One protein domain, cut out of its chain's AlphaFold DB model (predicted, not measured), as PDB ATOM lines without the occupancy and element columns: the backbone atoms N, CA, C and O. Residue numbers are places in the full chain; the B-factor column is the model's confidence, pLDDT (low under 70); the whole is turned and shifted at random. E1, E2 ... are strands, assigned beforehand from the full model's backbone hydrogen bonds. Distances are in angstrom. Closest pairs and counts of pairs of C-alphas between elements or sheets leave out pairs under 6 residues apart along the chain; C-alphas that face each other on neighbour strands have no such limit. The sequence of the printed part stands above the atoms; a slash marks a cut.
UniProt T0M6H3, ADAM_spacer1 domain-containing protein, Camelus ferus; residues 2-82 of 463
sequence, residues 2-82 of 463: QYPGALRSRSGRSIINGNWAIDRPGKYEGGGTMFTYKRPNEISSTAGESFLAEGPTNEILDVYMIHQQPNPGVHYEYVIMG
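Overview. This is residues 2 to 82 of the 463 residues of the protein "ADAM_spacer1 domain-containing protein" of Camelus ferus (UniProt T0M6H3). With little regular structure, the domain is a small sandwich of two three-stranded antiparallel sheets, E3-E4-E5 and E2-E1-E6, their strands at 6 degrees. Residues 65 to 82 form a long tail with no named element. Six named strands, E1 to E6 in order, hold 26 of 81 printed residues: all strand, compact, radius of gyration of the C-alphas 13.0 A, spans 39 by 29 by 22 A.

Arrangement. E3, residues 26 to 30, E4, 33 to 38, and E5, 50 to 53, form a meander of successive antiparallel hairpins; N 28 and O 35, like N 36 and O 52, are 2.8 A apart. E1, residues 6 to 9, is the inner strand between E2, 14 to 16, its hairpin partner, and E6, 61 to 64; N 15 and O 7 are 2.8 A apart, N 8 and O 62 3.0 A. E2 and E3 have their closest C-alphas at Ile 15 and Gly 30, 6.0 A. E5 and E6 are apart.

Along the chain. E4 spans 16.3 A, E3 13.2 A. E1 begins at C-alpha 6 (-18.322, -40.551, -26.779); E6 ends at C-alpha 64 (-20.677, -42.091, -30.934).

Size, cuts and confidence. The printed part has no cut. The farthest C-alphas, Ile 43 and Gly 82, are 40.8 A apart. The E4 to E5 link is long. pLDDT is under 70 in 27 residues, among them 40 to 48.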
ATOM      1  N   GLN A   2     -25.875 -49.882 -20.212       52.94
ATOM      2  CA  GLN A   2     -25.558 -48.862 -21.210       52.94
ATOM      3  C   GLN A   2     -24.052 -48.563 -21.134       52.94
ATOM      4  O   GLN A   2     -23.528 -48.396 -20.032       52.94
ATOM      5  N   TYR A   3     -23.358 -48.518 -22.271       59.75
ATOM      6  CA  TYR A   3     -21.991 -47.995 -22.329       59.75
ATOM      7  C   TYR A   3     -22.052 -46.484 -22.583       59.75
ATOM      8  O   TYR A   3     -22.938 -46.049 -23.320       59.75
ATOM      9  N   PRO A   4     -21.146 -45.688 -21.991       66.06
ATOM     10  CA  PRO A   4     -21.177 -44.242 -22.148       66.06
ATOM     11  C   PRO A   4     -20.848 -43.837 -23.588       66.06
ATOM     12  O   PRO A   4     -19.871 -44.313 -24.173       66.06
ATOM     13  N   GLY A   5     -21.658 -42.943 -24.143       75.56
ATOM     14  CA  GLY A   5     -21.433 -42.314 -25.435       75.56
ATOM     15  C   GLY A   5     -20.192 -41.422 -25.434       75.56
ATOM     16  O   GLY A   5     -19.830 -40.820 -24.422       75.56
ATOM     17  N   ALA A   6     -19.539 -41.325 -26.585       83.94
ATOM     18  CA  ALA A   6     -18.322 -40.551 -26.779       83.94
ATOM     19  C   ALA A   6     -18.583 -39.322 -27.654       83.94
ATOM     20  O   ALA A   6     -19.159 -39.436 -28.738       83.94
ATOM     21  N   LEU A   7     -18.115 -38.158 -27.203       86.25
ATOM     22  CA  LEU A   7     -18.115 -36.921 -27.982       86.25
ATOM     23  C   LEU A   7     -16.731 -36.724 -28.601       86.25
ATOM     24  O   LEU A   7     -15.726 -36.650 -27.886       86.25
ATOM     25  N   ARG A   8     -16.673 -36.613 -29.929       85.81
ATOM     26  CA  ARG A   8     -15.430 -36.470 -30.693       85.81
ATOM     27  C   ARG A   8     -15.536 -35.292 -31.655       85.81
ATOM     28  O   ARG A   8     -16.579 -35.072 -32.252       85.81
ATOM     29  N   SER A   9     -14.454 -34.551 -31.851       81.44
ATOM     30  CA  SER A   9     -14.324 -33.671 -33.015       81.44
ATOM     31  C   SER A   9     -14.089 -34.509 -34.268       81.44
ATOM     32  O   SER A   9     -13.345 -35.495 -34.228       81.44
ATOM     33  N   ARG A  10     -14.631 -34.058 -35.404       73.56
ATOM     34  CA  ARG A  10     -14.395 -34.648 -36.731       73.56
ATOM     35  C   ARG A  10     -12.910 -34.662 -37.147       73.56
ATOM     36  O   ARG A  10     -12.525 -35.405 -38.044       73.56
ATOM     37  N   SER A  11     -12.052 -33.900 -36.456       75.38
ATOM     38  CA  SER A  11     -10.579 -33.992 -36.538       75.38
ATOM     39  C   SER A  11      -9.987 -35.293 -35.967       75.38
ATOM     40  O   SER A  11      -8.790 -35.539 -36.098       75.38
ATOM     41  N   GLY A  12     -10.794 -36.113 -35.290       75.44
ATOM     42  CA  GLY A  12     -10.358 -37.310 -34.573       75.44
ATOM     43  C   GLY A  12     -10.014 -37.079 -33.096       75.44
ATOM     44  O   GLY A  12      -9.758 -38.059 -32.388       75.44
ATOM     45  N   ARG A  13     -10.051 -35.836 -32.593       82.69
ATOM     46  CA  ARG A  13      -9.834 -35.511 -31.170       82.69
ATOM     47  C   ARG A  13     -11.041 -35.907 -30.313       82.69
ATOM     48  O   ARG A  13     -12.129 -35.371 -30.493       82.69
ATOM     49  N   SER A  14     -10.845 -36.810 -29.356       84.50
ATOM     50  CA  SER A  14     -11.837 -37.135 -28.317       84.50
ATOM     51  C   SER A  14     -12.003 -35.963 -27.342       84.50
ATOM     52  O   SER A  14     -11.007 -35.345 -26.967       84.50
ATOM     53  N   ILE A  15     -13.241 -35.659 -26.947       85.69
ATOM     54  CA  ILE A  15     -13.589 -34.540 -26.053       85.69
ATOM     55  C   ILE A  15     -14.172 -35.069 -24.734       85.69
ATOM     56  O   ILE A  15     -13.844 -34.542 -23.677       85.69
ATOM     57  N   ILE A  16     -15.015 -36.110 -24.795       86.50
ATOM     58  CA  ILE A  16     -15.645 -36.761 -23.631       86.50
ATOM     59  C   ILE A  16     -15.767 -38.262 -23.926       86.50
ATOM     60  O   ILE A  16     -16.296 -38.611 -24.979       86.50
ATOM     61  N   ASN A  17     -15.313 -39.118 -23.004       78.75
ATOM     62  CA  ASN A  17     -15.179 -40.579 -23.126       78.75
ATOM     63  C   ASN A  17     -14.353 -40.986 -24.362       78.75
ATOM     64  O   ASN A  17     -14.866 -41.107 -25.472       78.75
ATOM     65  N   GLY A  18     -13.053 -41.224 -24.195       78.69
ATOM     66  CA  GLY A  18     -12.168 -41.549 -25.314       78.69
ATOM     67  C   GLY A  18     -10.895 -42.270 -24.894       78.69
ATOM     68  O   GLY A  18     -10.583 -42.374 -23.714       78.69
ATOM     69  N   ASN A  19     -10.143 -42.778 -25.875       72.06
ATOM     70  CA  ASN A  19      -8.885 -43.507 -25.658       72.06
ATOM     71  C   ASN A  19      -9.033 -44.694 -24.677       72.06
ATOM     72  O   ASN A  19      -8.149 -44.946 -23.866       72.06
ATOM     73  N   TRP A  20     -10.171 -45.400 -24.747       70.50
ATOM     74  CA  TRP A  20     -10.598 -46.472 -23.825       70.50
ATOM     75  C   TRP A  20     -10.834 -46.041 -22.363       70.50
ATOM     76  O   TRP A  20     -11.167 -46.881 -21.529       70.50
ATOM     77  N   ALA A  21     -10.729 -44.747 -22.048       75.44
ATOM     78  CA  ALA A  21     -11.060 -44.185 -20.745       75.44
ATOM     79  C   ALA A  21     -12.518 -43.699 -20.686       75.44
ATOM     80  O   ALA A  21     -13.102 -43.256 -21.678       75.44
ATOM     81  N   ILE A  22     -13.092 -43.769 -19.484       79.38
ATOM     82  CA  ILE A  22     -14.453 -43.327 -19.178       79.38
ATOM     83  C   ILE A  22     -14.371 -42.080 -18.299       79.38
ATOM     84  O   ILE A  22     -13.813 -42.112 -17.200       79.38
ATOM     85  N   ASP A  23     -14.959 -40.992 -18.782       81.62
ATOM     86  CA  ASP A  23     -14.954 -39.691 -18.128       81.62
ATOM     87  C   ASP A  23     -15.953 -39.604 -16.968       81.62
ATOM     88  O   ASP A  23     -16.923 -40.373 -16.870       81.62
ATOM     89  N   ARG A  24     -15.696 -38.648 -16.067       82.50
ATOM     90  CA  ARG A  24     -16.563 -38.319 -14.926       82.50
ATOM     91  C   ARG A  24     -17.550 -37.208 -15.319       82.50
ATOM     92  O   ARG A  24     -17.215 -36.381 -16.161       82.50
ATOM     93  N   PRO A  25     -18.741 -37.125 -14.698       85.38
ATOM     94  CA  PRO A  25     -19.602 -35.950 -14.829       85.38
ATOM     95  C   PRO A  25     -18.835 -34.664 -14.474       85.38
ATOM     96  O   PRO A  25     -18.170 -34.611 -13.438       85.38
ATOM     97  N   GLY A  26     -18.891 -33.647 -15.336       84.75
ATOM     98  CA  GLY A  26     -17.980 -32.499 -15.269       84.75
ATOM     99  C   GLY A  26     -18.115 -31.534 -16.449       84.75
ATOM    100  O   GLY A  26     -19.082 -31.603 -17.206       84.75
ATOM    101  N   LYS A  27     -17.144 -30.625 -16.598       89.06
ATOM    102  CA  LYS A  27     -17.058 -29.649 -17.697       89.06
ATOM    103  C   LYS A  27     -15.819 -29.919 -18.557       89.06
ATOM    104  O   LYS A  27     -14.740 -30.119 -18.010       89.06
ATOM    105  N   TYR A  28     -15.996 -29.916 -19.876       89.00
ATOM    106  CA  TYR A  28     -15.029 -30.360 -20.883       89.00
ATOM    107  C   TYR A  28     -14.951 -29.355 -22.040       89.00
ATOM    108  O   TYR A  28     -15.978 -28.844 -22.481       89.00
ATOM    109  N   GLU A  29     -13.750 -29.067 -22.547       87.50
ATOM    110  CA  GLU A  29     -13.537 -28.052 -23.591       87.50
ATOM    111  C   GLU A  29     -13.317 -28.671 -24.982       87.50
ATOM    112  O   GLU A  29     -12.385 -29.445 -25.235       87.50
ATOM    113  N   GLY A  30     -14.171 -28.297 -25.933       85.06
ATOM    114  CA  GLY A  30     -14.076 -28.745 -27.317       85.06
ATOM    115  C   GLY A  30     -15.206 -28.187 -28.171       85.06
ATOM    116  O   GLY A  30     -16.092 -27.511 -27.662       85.06
ATOM    117  N   GLY A  31     -15.163 -28.369 -29.490       79.12
ATOM    118  CA  GLY A  31     -16.162 -27.730 -30.348       79.12
ATOM    119  C   GLY A  31     -15.996 -26.215 -30.498       79.12
ATOM    120  O   GLY A  31     -16.771 -25.616 -31.227       79.12
ATOM    121  N   GLY A  32     -15.041 -25.576 -29.811       81.69
ATOM    122  CA  GLY A  32     -15.008 -24.119 -29.621       81.69
ATOM    123  C   GLY A  32     -15.916 -23.609 -28.490       81.69
ATOM    124  O   GLY A  32     -16.130 -22.406 -28.396       81.69
ATOM    125  N   THR A  33     -16.446 -24.498 -27.643       88.06
ATOM    126  CA  THR A  33     -17.336 -24.164 -26.518       88.06
ATOM    127  C   THR A  33     -17.072 -25.090 -25.314       88.06
ATOM    128  O   THR A  33     -16.147 -25.908 -25.320       88.06
ATOM    129  N   MET A  34     -17.863 -24.954 -24.251       88.38
ATOM    130  CA  MET A  34     -17.763 -25.752 -23.028       88.38
ATOM    131  C   MET A  34     -18.939 -26.728 -22.937       88.38
ATOM    132  O   MET A  34     -20.098 -26.321 -22.886       88.38
ATOM    133  N   PHE A  35     -18.626 -28.022 -22.881       90.44
ATOM    134  CA  PHE A  35     -19.587 -29.106 -22.715       90.44
ATOM    135  C   PHE A  35     -19.681 -29.538 -21.252       90.44
ATOM    136  O   PHE A  35     -18.707 -29.979 -20.646       90.44
ATOM    137  N   THR A  36     -20.884 -29.481 -20.690       89.00
ATOM    138  CA  THR A  36     -21.223 -30.106 -19.411       89.00
ATOM    139  C   THR A  36     -21.686 -31.540 -19.660       89.00
ATOM    140  O   THR A  36     -22.732 -31.761 -20.272       89.00
ATOM    141  N   TYR A  37     -20.921 -32.510 -19.164       89.06
ATOM    142  CA  TYR A  37     -21.271 -33.927 -19.192       89.06
ATOM    143  C   TYR A  37     -21.973 -34.344 -17.901       89.06
ATOM    144  O   TYR A  37     -21.489 -34.061 -16.800       89.06
ATOM    145  N   LYS A  38     -23.088 -35.066 -18.025       83.50
ATOM    146  CA  LYS A  38     -23.787 -35.703 -16.902       83.50
ATOM    147  C   LYS A  38     -24.070 -37.165 -17.231       83.50
ATOM    148  O   LYS A  38     -24.556 -37.471 -18.316       83.50
ATOM    149  N   ARG A  39     -23.834 -38.044 -16.259       76.25
ATOM    150  CA  ARG A  39     -24.227 -39.459 -16.271       76.25
ATOM    151  C   ARG A  39     -24.940 -39.767 -14.945       76.25
ATOM    152  O   ARG A  39     -24.466 -39.274 -13.919       76.25
ATOM    153  N   PRO A  40     -26.039 -40.542 -14.927       69.50
ATOM    154  CA  PRO A  40     -26.615 -41.044 -13.681       69.50
ATOM    155  C   PRO A  40     -25.637 -41.972 -12.948       69.50
ATOM    156  O   PRO A  40     -24.871 -42.697 -13.583       69.50
ATOM    157  N   ASN A  41     -25.693 -41.984 -11.613       60.28
ATOM    158  CA  ASN A  41     -24.865 -42.870 -10.782       60.28
ATOM    159  C   ASN A  41     -25.537 -44.220 -10.456       60.28
ATOM    160  O   ASN A  41     -24.880 -45.097  -9.904       60.28
ATOM    161  N   GLU A  42     -26.824 -44.400 -10.775       57.78
ATOM    162  CA  GLU A  42     -27.600 -45.592 -10.408       57.78
ATOM    163  C   GLU A  42     -27.969 -46.457 -11.619       57.78
ATOM    164  O   GLU A  42     -28.479 -45.970 -12.627       57.78
ATOM    165  N   ILE A  43     -27.768 -47.770 -11.475       53.16
ATOM    166  CA  ILE A  43     -27.994 -48.797 -12.512       53.16
ATOM    167  C   ILE A  43     -29.493 -48.966 -12.852       53.16
ATOM    168  O   ILE A  43     -29.837 -49.506 -13.900       53.16
ATOM    169  N   SER A  44     -30.383 -48.490 -11.979       51.09
ATOM    170  CA  SER A  44     -31.845 -48.499 -12.113       51.09
ATOM    171  C   SER A  44     -32.425 -47.283 -12.848       51.09
ATOM    172  O   SER A  44     -33.625 -47.268 -13.123       51.09
ATOM    173  N   SER A  45     -31.626 -46.250 -13.138       54.41
ATOM    174  CA  SER A  45     -32.146 -45.014 -13.730       54.41
ATOM    175  C   SER A  45     -32.474 -45.184 -15.215       54.41
ATOM    176  O   SER A  45     -31.637 -45.624 -16.000       54.41
ATOM    177  N   THR A  46     -33.679 -44.777 -15.617       54.66
ATOM    178  CA  THR A  46     -34.093 -44.677 -17.028       54.66
ATOM    179  C   THR A  46     -33.632 -43.382 -17.702       54.66
ATOM    180  O   THR A  46     -33.856 -43.205 -18.897       54.66
ATOM    181  N   ALA A  47     -32.990 -42.469 -16.964       59.38
ATOM    182  CA  ALA A  47     -32.394 -41.274 -17.543       59.38
ATOM    183  C   ALA A  47     -31.148 -41.644 -18.362       59.38
ATOM    184  O   ALA A  47     -30.267 -42.357 -17.886       59.38
ATOM    185  N   GLY A  48     -31.055 -41.130 -19.590       68.44
ATOM    186  CA  GLY A  48     -29.827 -41.213 -20.376       68.44
ATOM    187  C   GLY A  48     -28.704 -40.351 -19.789       68.44
ATOM    188  O   GLY A  48     -28.913 -39.517 -18.905       68.44
ATOM    189  N   GLU A  49     -27.495 -40.522 -20.314       80.38
ATOM    190  CA  GLU A  49     -26.450 -39.508 -20.161       80.38
ATOM    191  C   GLU A  49     -26.737 -38.291 -21.053       80.38
ATOM    192  O   GLU A  49     -27.482 -38.382 -22.030       80.38
ATOM    193  N   SER A  50     -26.142 -37.144 -20.731       83.31
ATOM    194  CA  SER A  50     -26.365 -35.904 -21.476       83.31
ATOM    195  C   SER A  50     -25.082 -35.101 -21.658       83.31
ATOM    196  O   SER A  50     -24.345 -34.879 -20.691       83.31
ATOM    197  N   PHE A  51     -24.893 -34.580 -22.867       86.81
ATOM    198  CA  PHE A  51     -23.905 -33.557 -23.199       86.81
ATOM    199  C   PHE A  51     -24.669 -32.258 -23.486       86.81
ATOM    200  O   PHE A  51     -25.529 -32.248 -24.362       86.81
ATOM    201  N   LEU A  52     -24.388 -31.177 -22.755       84.81
ATOM    202  CA  LEU A  52     -24.977 -29.856 -23.011       84.81
ATOM    203  C   LEU A  52     -23.869 -28.822 -23.195       84.81
ATOM    204  O   LEU A  52     -22.928 -28.808 -22.407       84.81
ATOM    205  N   ALA A  53     -24.007 -27.931 -24.171       87.06
ATOM    206  CA  ALA A  53     -23.137 -26.772 -24.345       87.06
ATOM    207  C   ALA A  53     -23.968 -25.529 -24.672       87.06
ATOM    208  O   ALA A  53     -25.016 -25.629 -25.304       87.06
ATOM    209  N   GLU A  54     -23.476 -24.363 -24.260       81.31
ATOM    210  CA  GLU A  54     -24.106 -23.063 -24.538       81.31
ATOM    211  C   GLU A  54     -23.784 -22.565 -25.964       81.31
ATOM    212  O   GLU A  54     -24.472 -21.697 -26.496       81.31
ATOM    213  N   GLY A  55     -22.780 -23.166 -26.619       75.25
ATOM    214  CA  GLY A  55     -22.376 -22.850 -27.988       75.25
ATOM    215  C   GLY A  55     -21.580 -21.539 -28.101       75.25
ATOM    216  O   GLY A  55     -21.038 -21.066 -27.100       75.25
ATOM    217  N   PRO A  56     -21.464 -20.979 -29.321       82.06
ATOM    218  CA  PRO A  56     -21.635 -21.688 -30.593       82.06
ATOM    219  C   PRO A  56     -20.545 -22.760 -30.779       82.06
ATOM    220  O   PRO A  56     -19.468 -22.673 -30.193       82.06
ATOM    221  N   THR A  57     -20.804 -23.780 -31.599       78.88
ATOM    222  CA  THR A  57     -19.774 -24.752 -32.003       78.88
ATOM    223  C   THR A  57     -19.116 -24.334 -33.319       78.88
ATOM    224  O   THR A  57     -19.795 -24.218 -34.338       78.88
ATOM    225  N   ASN A  58     -17.794 -24.171 -33.305       79.62
ATOM    226  CA  ASN A  58     -16.964 -23.748 -34.437       79.62
ATOM    227  C   ASN A  58     -16.376 -24.927 -35.245       79.62
ATOM    228  O   ASN A  58     -15.789 -24.715 -36.304       79.62
ATOM    229  N   GLU A  59     -16.520 -26.167 -34.767       78.12
ATOM    230  CA  GLU A  59     -16.153 -27.400 -35.480       78.12
ATOM    231  C   GLU A  59     -17.306 -28.421 -35.432       78.12
ATOM    232  O   GLU A  59     -18.109 -28.420 -34.500       78.12
ATOM    233  N   ILE A  60     -17.390 -29.304 -36.437       74.94
ATOM    234  CA  ILE A  60     -18.368 -30.405 -36.455       74.94
ATOM    235  C   ILE A  60     -17.945 -31.467 -35.435       74.94
ATOM    236  O   ILE A  60     -16.787 -31.902 -35.426       74.94
ATOM    237  N   LEU A  61     -18.900 -31.896 -34.609       80.81
ATOM    238  CA  LEU A  61     -18.718 -32.921 -33.590       80.81
ATOM    239  C   LEU A  61     -19.543 -34.168 -33.912       80.81
ATOM    240  O   LEU A  61     -20.724 -34.075 -34.245       80.81
ATOM    241  N   ASP A  62     -18.914 -35.325 -33.752       81.31
ATOM    242  CA  ASP A  62     -19.495 -36.645 -33.942       81.31
ATOM    243  C   ASP A  62     -19.818 -37.257 -32.565       81.31
ATOM    244  O   ASP A  62     -18.947 -37.366 -31.693       81.31
ATOM    245  N   VAL A  63     -21.077 -37.661 -32.366       82.44
ATOM    246  CA  VAL A  63     -21.534 -38.372 -31.160       82.44
ATOM    247  C   VAL A  63     -21.593 -39.866 -31.460       82.44
ATOM    248  O   VAL A  63     -22.429 -40.324 -32.238       82.44
ATOM    249  N   TYR A  64     -20.714 -40.635 -30.825       78.69
ATOM    250  CA  TYR A  64     -20.677 -42.091 -30.934       78.69
ATOM    251  C   TYR A  64     -21.436 -42.722 -29.766       78.69
ATOM    252  O   TYR A  64     -21.186 -42.391 -28.610       78.69
ATOM    253  N   MET A  65     -22.324 -43.676 -30.047       72.25
ATOM    254  CA  MET A  65     -23.065 -44.423 -29.027       72.25
ATOM    255  C   MET A  65     -22.772 -45.919 -29.148       72.25
ATOM    256  O   MET A  65     -22.927 -46.502 -30.220       72.25
ATOM    257  N   ILE A  66     -22.379 -46.543 -28.037       66.62
ATOM    258  CA  ILE A  66     -22.126 -47.983 -27.943       66.62
ATOM    259  C   ILE A  66     -23.319 -48.620 -27.224       66.62
ATOM    260  O   ILE A  66     -23.567 -48.331 -26.054       66.62
ATOM    261  N   HIS A  67     -24.060 -49.496 -27.907       63.56
ATOM    262  CA  HIS A  67     -25.217 -50.187 -27.332       63.56
ATOM    263  C   HIS A  67     -25.076 -51.713 -27.433       63.56
ATOM    264  O   HIS A  67     -24.610 -52.245 -28.436       63.56
ATOM    265  N   GLN A  68     -25.495 -52.420 -26.379       55.06
ATOM    266  CA  GLN A  68     -25.604 -53.894 -26.328       55.06
ATOM    267  C   GLN A  68     -27.060 -54.366 -26.141       55.06
ATOM    268  O   GLN A  68     -27.333 -55.545 -25.941       55.06
ATOM    269  N   GLN A  69     -28.002 -53.425 -26.159       59.00
ATOM    270  CA  GLN A  69     -29.445 -53.617 -26.002       59.00
ATOM    271  C   GLN A  69     -30.159 -52.835 -27.125       59.00
ATOM    272  O   GLN A  69     -29.468 -52.145 -27.888       59.00
ATOM    273  N   PRO A  70     -31.494 -52.943 -27.299       57.62
ATOM    274  CA  PRO A  70     -32.214 -52.156 -28.298       57.62
ATOM    275  C   PRO A  70     -31.883 -50.667 -28.170       57.62
ATOM    276  O   PRO A  70     -31.892 -50.123 -27.068       57.62
ATOM    277  N   ASN A  71     -31.536 -50.032 -29.289       55.12
ATOM    278  CA  ASN A  71     -31.061 -48.651 -29.309       55.12
ATOM    279  C   ASN A  71     -32.167 -47.705 -28.777       55.12
ATOM    280  O   ASN A  71     -33.218 -47.623 -29.416       55.12
ATOM    281  N   PRO A  72     -31.956 -46.989 -27.652       57.94
ATOM    282  CA  PRO A  72     -32.968 -46.105 -27.064       57.94
ATOM    283  C   PRO A  72     -33.183 -44.807 -27.865       57.94
ATOM    284  O   PRO A  72     -34.083 -44.032 -27.547       57.94
ATOM    285  N   GLY A  73     -32.375 -44.567 -28.902       62.16
ATOM    286  CA  GLY A  73     -32.351 -43.331 -29.672       62.16
ATOM    287  C   GLY A  73     -31.463 -42.258 -29.040       62.16
ATOM    288  O   GLY A  73     -30.942 -42.409 -27.938       62.16
ATOM    289  N   VAL A  74     -31.289 -41.154 -29.768       69.94
ATOM    290  CA  VAL A  74     -30.599 -39.950 -29.290       69.94
ATOM    291  C   VAL A  74     -31.583 -38.792 -29.376       69.94
ATOM    292  O   VAL A  74     -32.004 -38.423 -30.472       69.94
ATOM    293  N   HIS A  75     -31.944 -38.220 -28.228       64.38
ATOM    294  CA  HIS A  75     -32.651 -36.944 -28.178       64.38
ATOM    295  C   HIS A  75     -31.630 -35.808 -28.275       64.38
ATOM    296  O   HIS A  75     -30.646 -35.802 -27.537       64.38
ATOM    297  N   TYR A  76     -31.860 -34.850 -29.169       72.56
ATOM    298  CA  TYR A  76     -31.013 -33.674 -29.333       72.56
ATOM    299  C   TYR A  76     -31.871 -32.427 -29.540       72.56
ATOM    300  O   TYR A  76     -32.942 -32.482 -30.138       72.56
ATOM    301  N   GLU A  77     -31.368 -31.298 -29.057       69.25
ATOM    302  CA  GLU A  77     -31.975 -29.976 -29.170       69.25
ATOM    303  C   GLU A  77     -30.843 -28.972 -29.412       69.25
ATOM    304  O   GLU A  77     -29.747 -29.133 -28.871       69.25
ATOM    305  N   TYR A  78     -31.068 -27.975 -30.268       72.19
ATOM    306  CA  TYR A  78     -30.081 -26.946 -30.589       72.19
ATOM    307  C   TYR A  78     -30.768 -25.638 -30.991       72.19
ATOM    308  O   TYR A  78     -31.921 -25.631 -31.419       72.19
ATOM    309  N   VAL A  79     -30.031 -24.530 -30.902       67.06
ATOM    310  CA  VAL A  79     -30.487 -23.192 -31.305       67.06
ATOM    311  C   VAL A  79     -29.538 -22.642 -32.368       67.06
ATOM    312  O   VAL A  79     -28.321 -22.749 -32.228       67.06
ATOM    313  N   ILE A  80     -30.087 -22.039 -33.425       64.44
ATOM    314  CA  ILE A  80     -29.324 -21.324 -34.459       64.44
ATOM    315  C   ILE A  80     -29.750 -19.853 -34.437       64.44
ATOM    316  O   ILE A  80     -30.941 -19.553 -34.510       64.44
ATOM    317  N   MET A  81     -28.783 -18.935 -34.361       47.44
ATOM    318  CA  MET A  81     -29.033 -17.498 -34.527       47.44
ATOM    319  C   MET A  81     -29.418 -17.218 -35.988       47.44
ATOM    320  O   MET A  81     -28.606 -17.402 -36.893       47.44
ATOM    321  N   GLY A  82     -30.670 -16.823 -36.224       40.69
ATOM    322  CA  GLY A  82     -31.241 -16.728 -37.571       40.69
ATOM    323  C   GLY A  82     -30.798 -15.490 -38.358       40.69
ATOM    324  O   GLY A  82     -31.067 -14.363 -37.948       40.69
TER     325      GLY A  82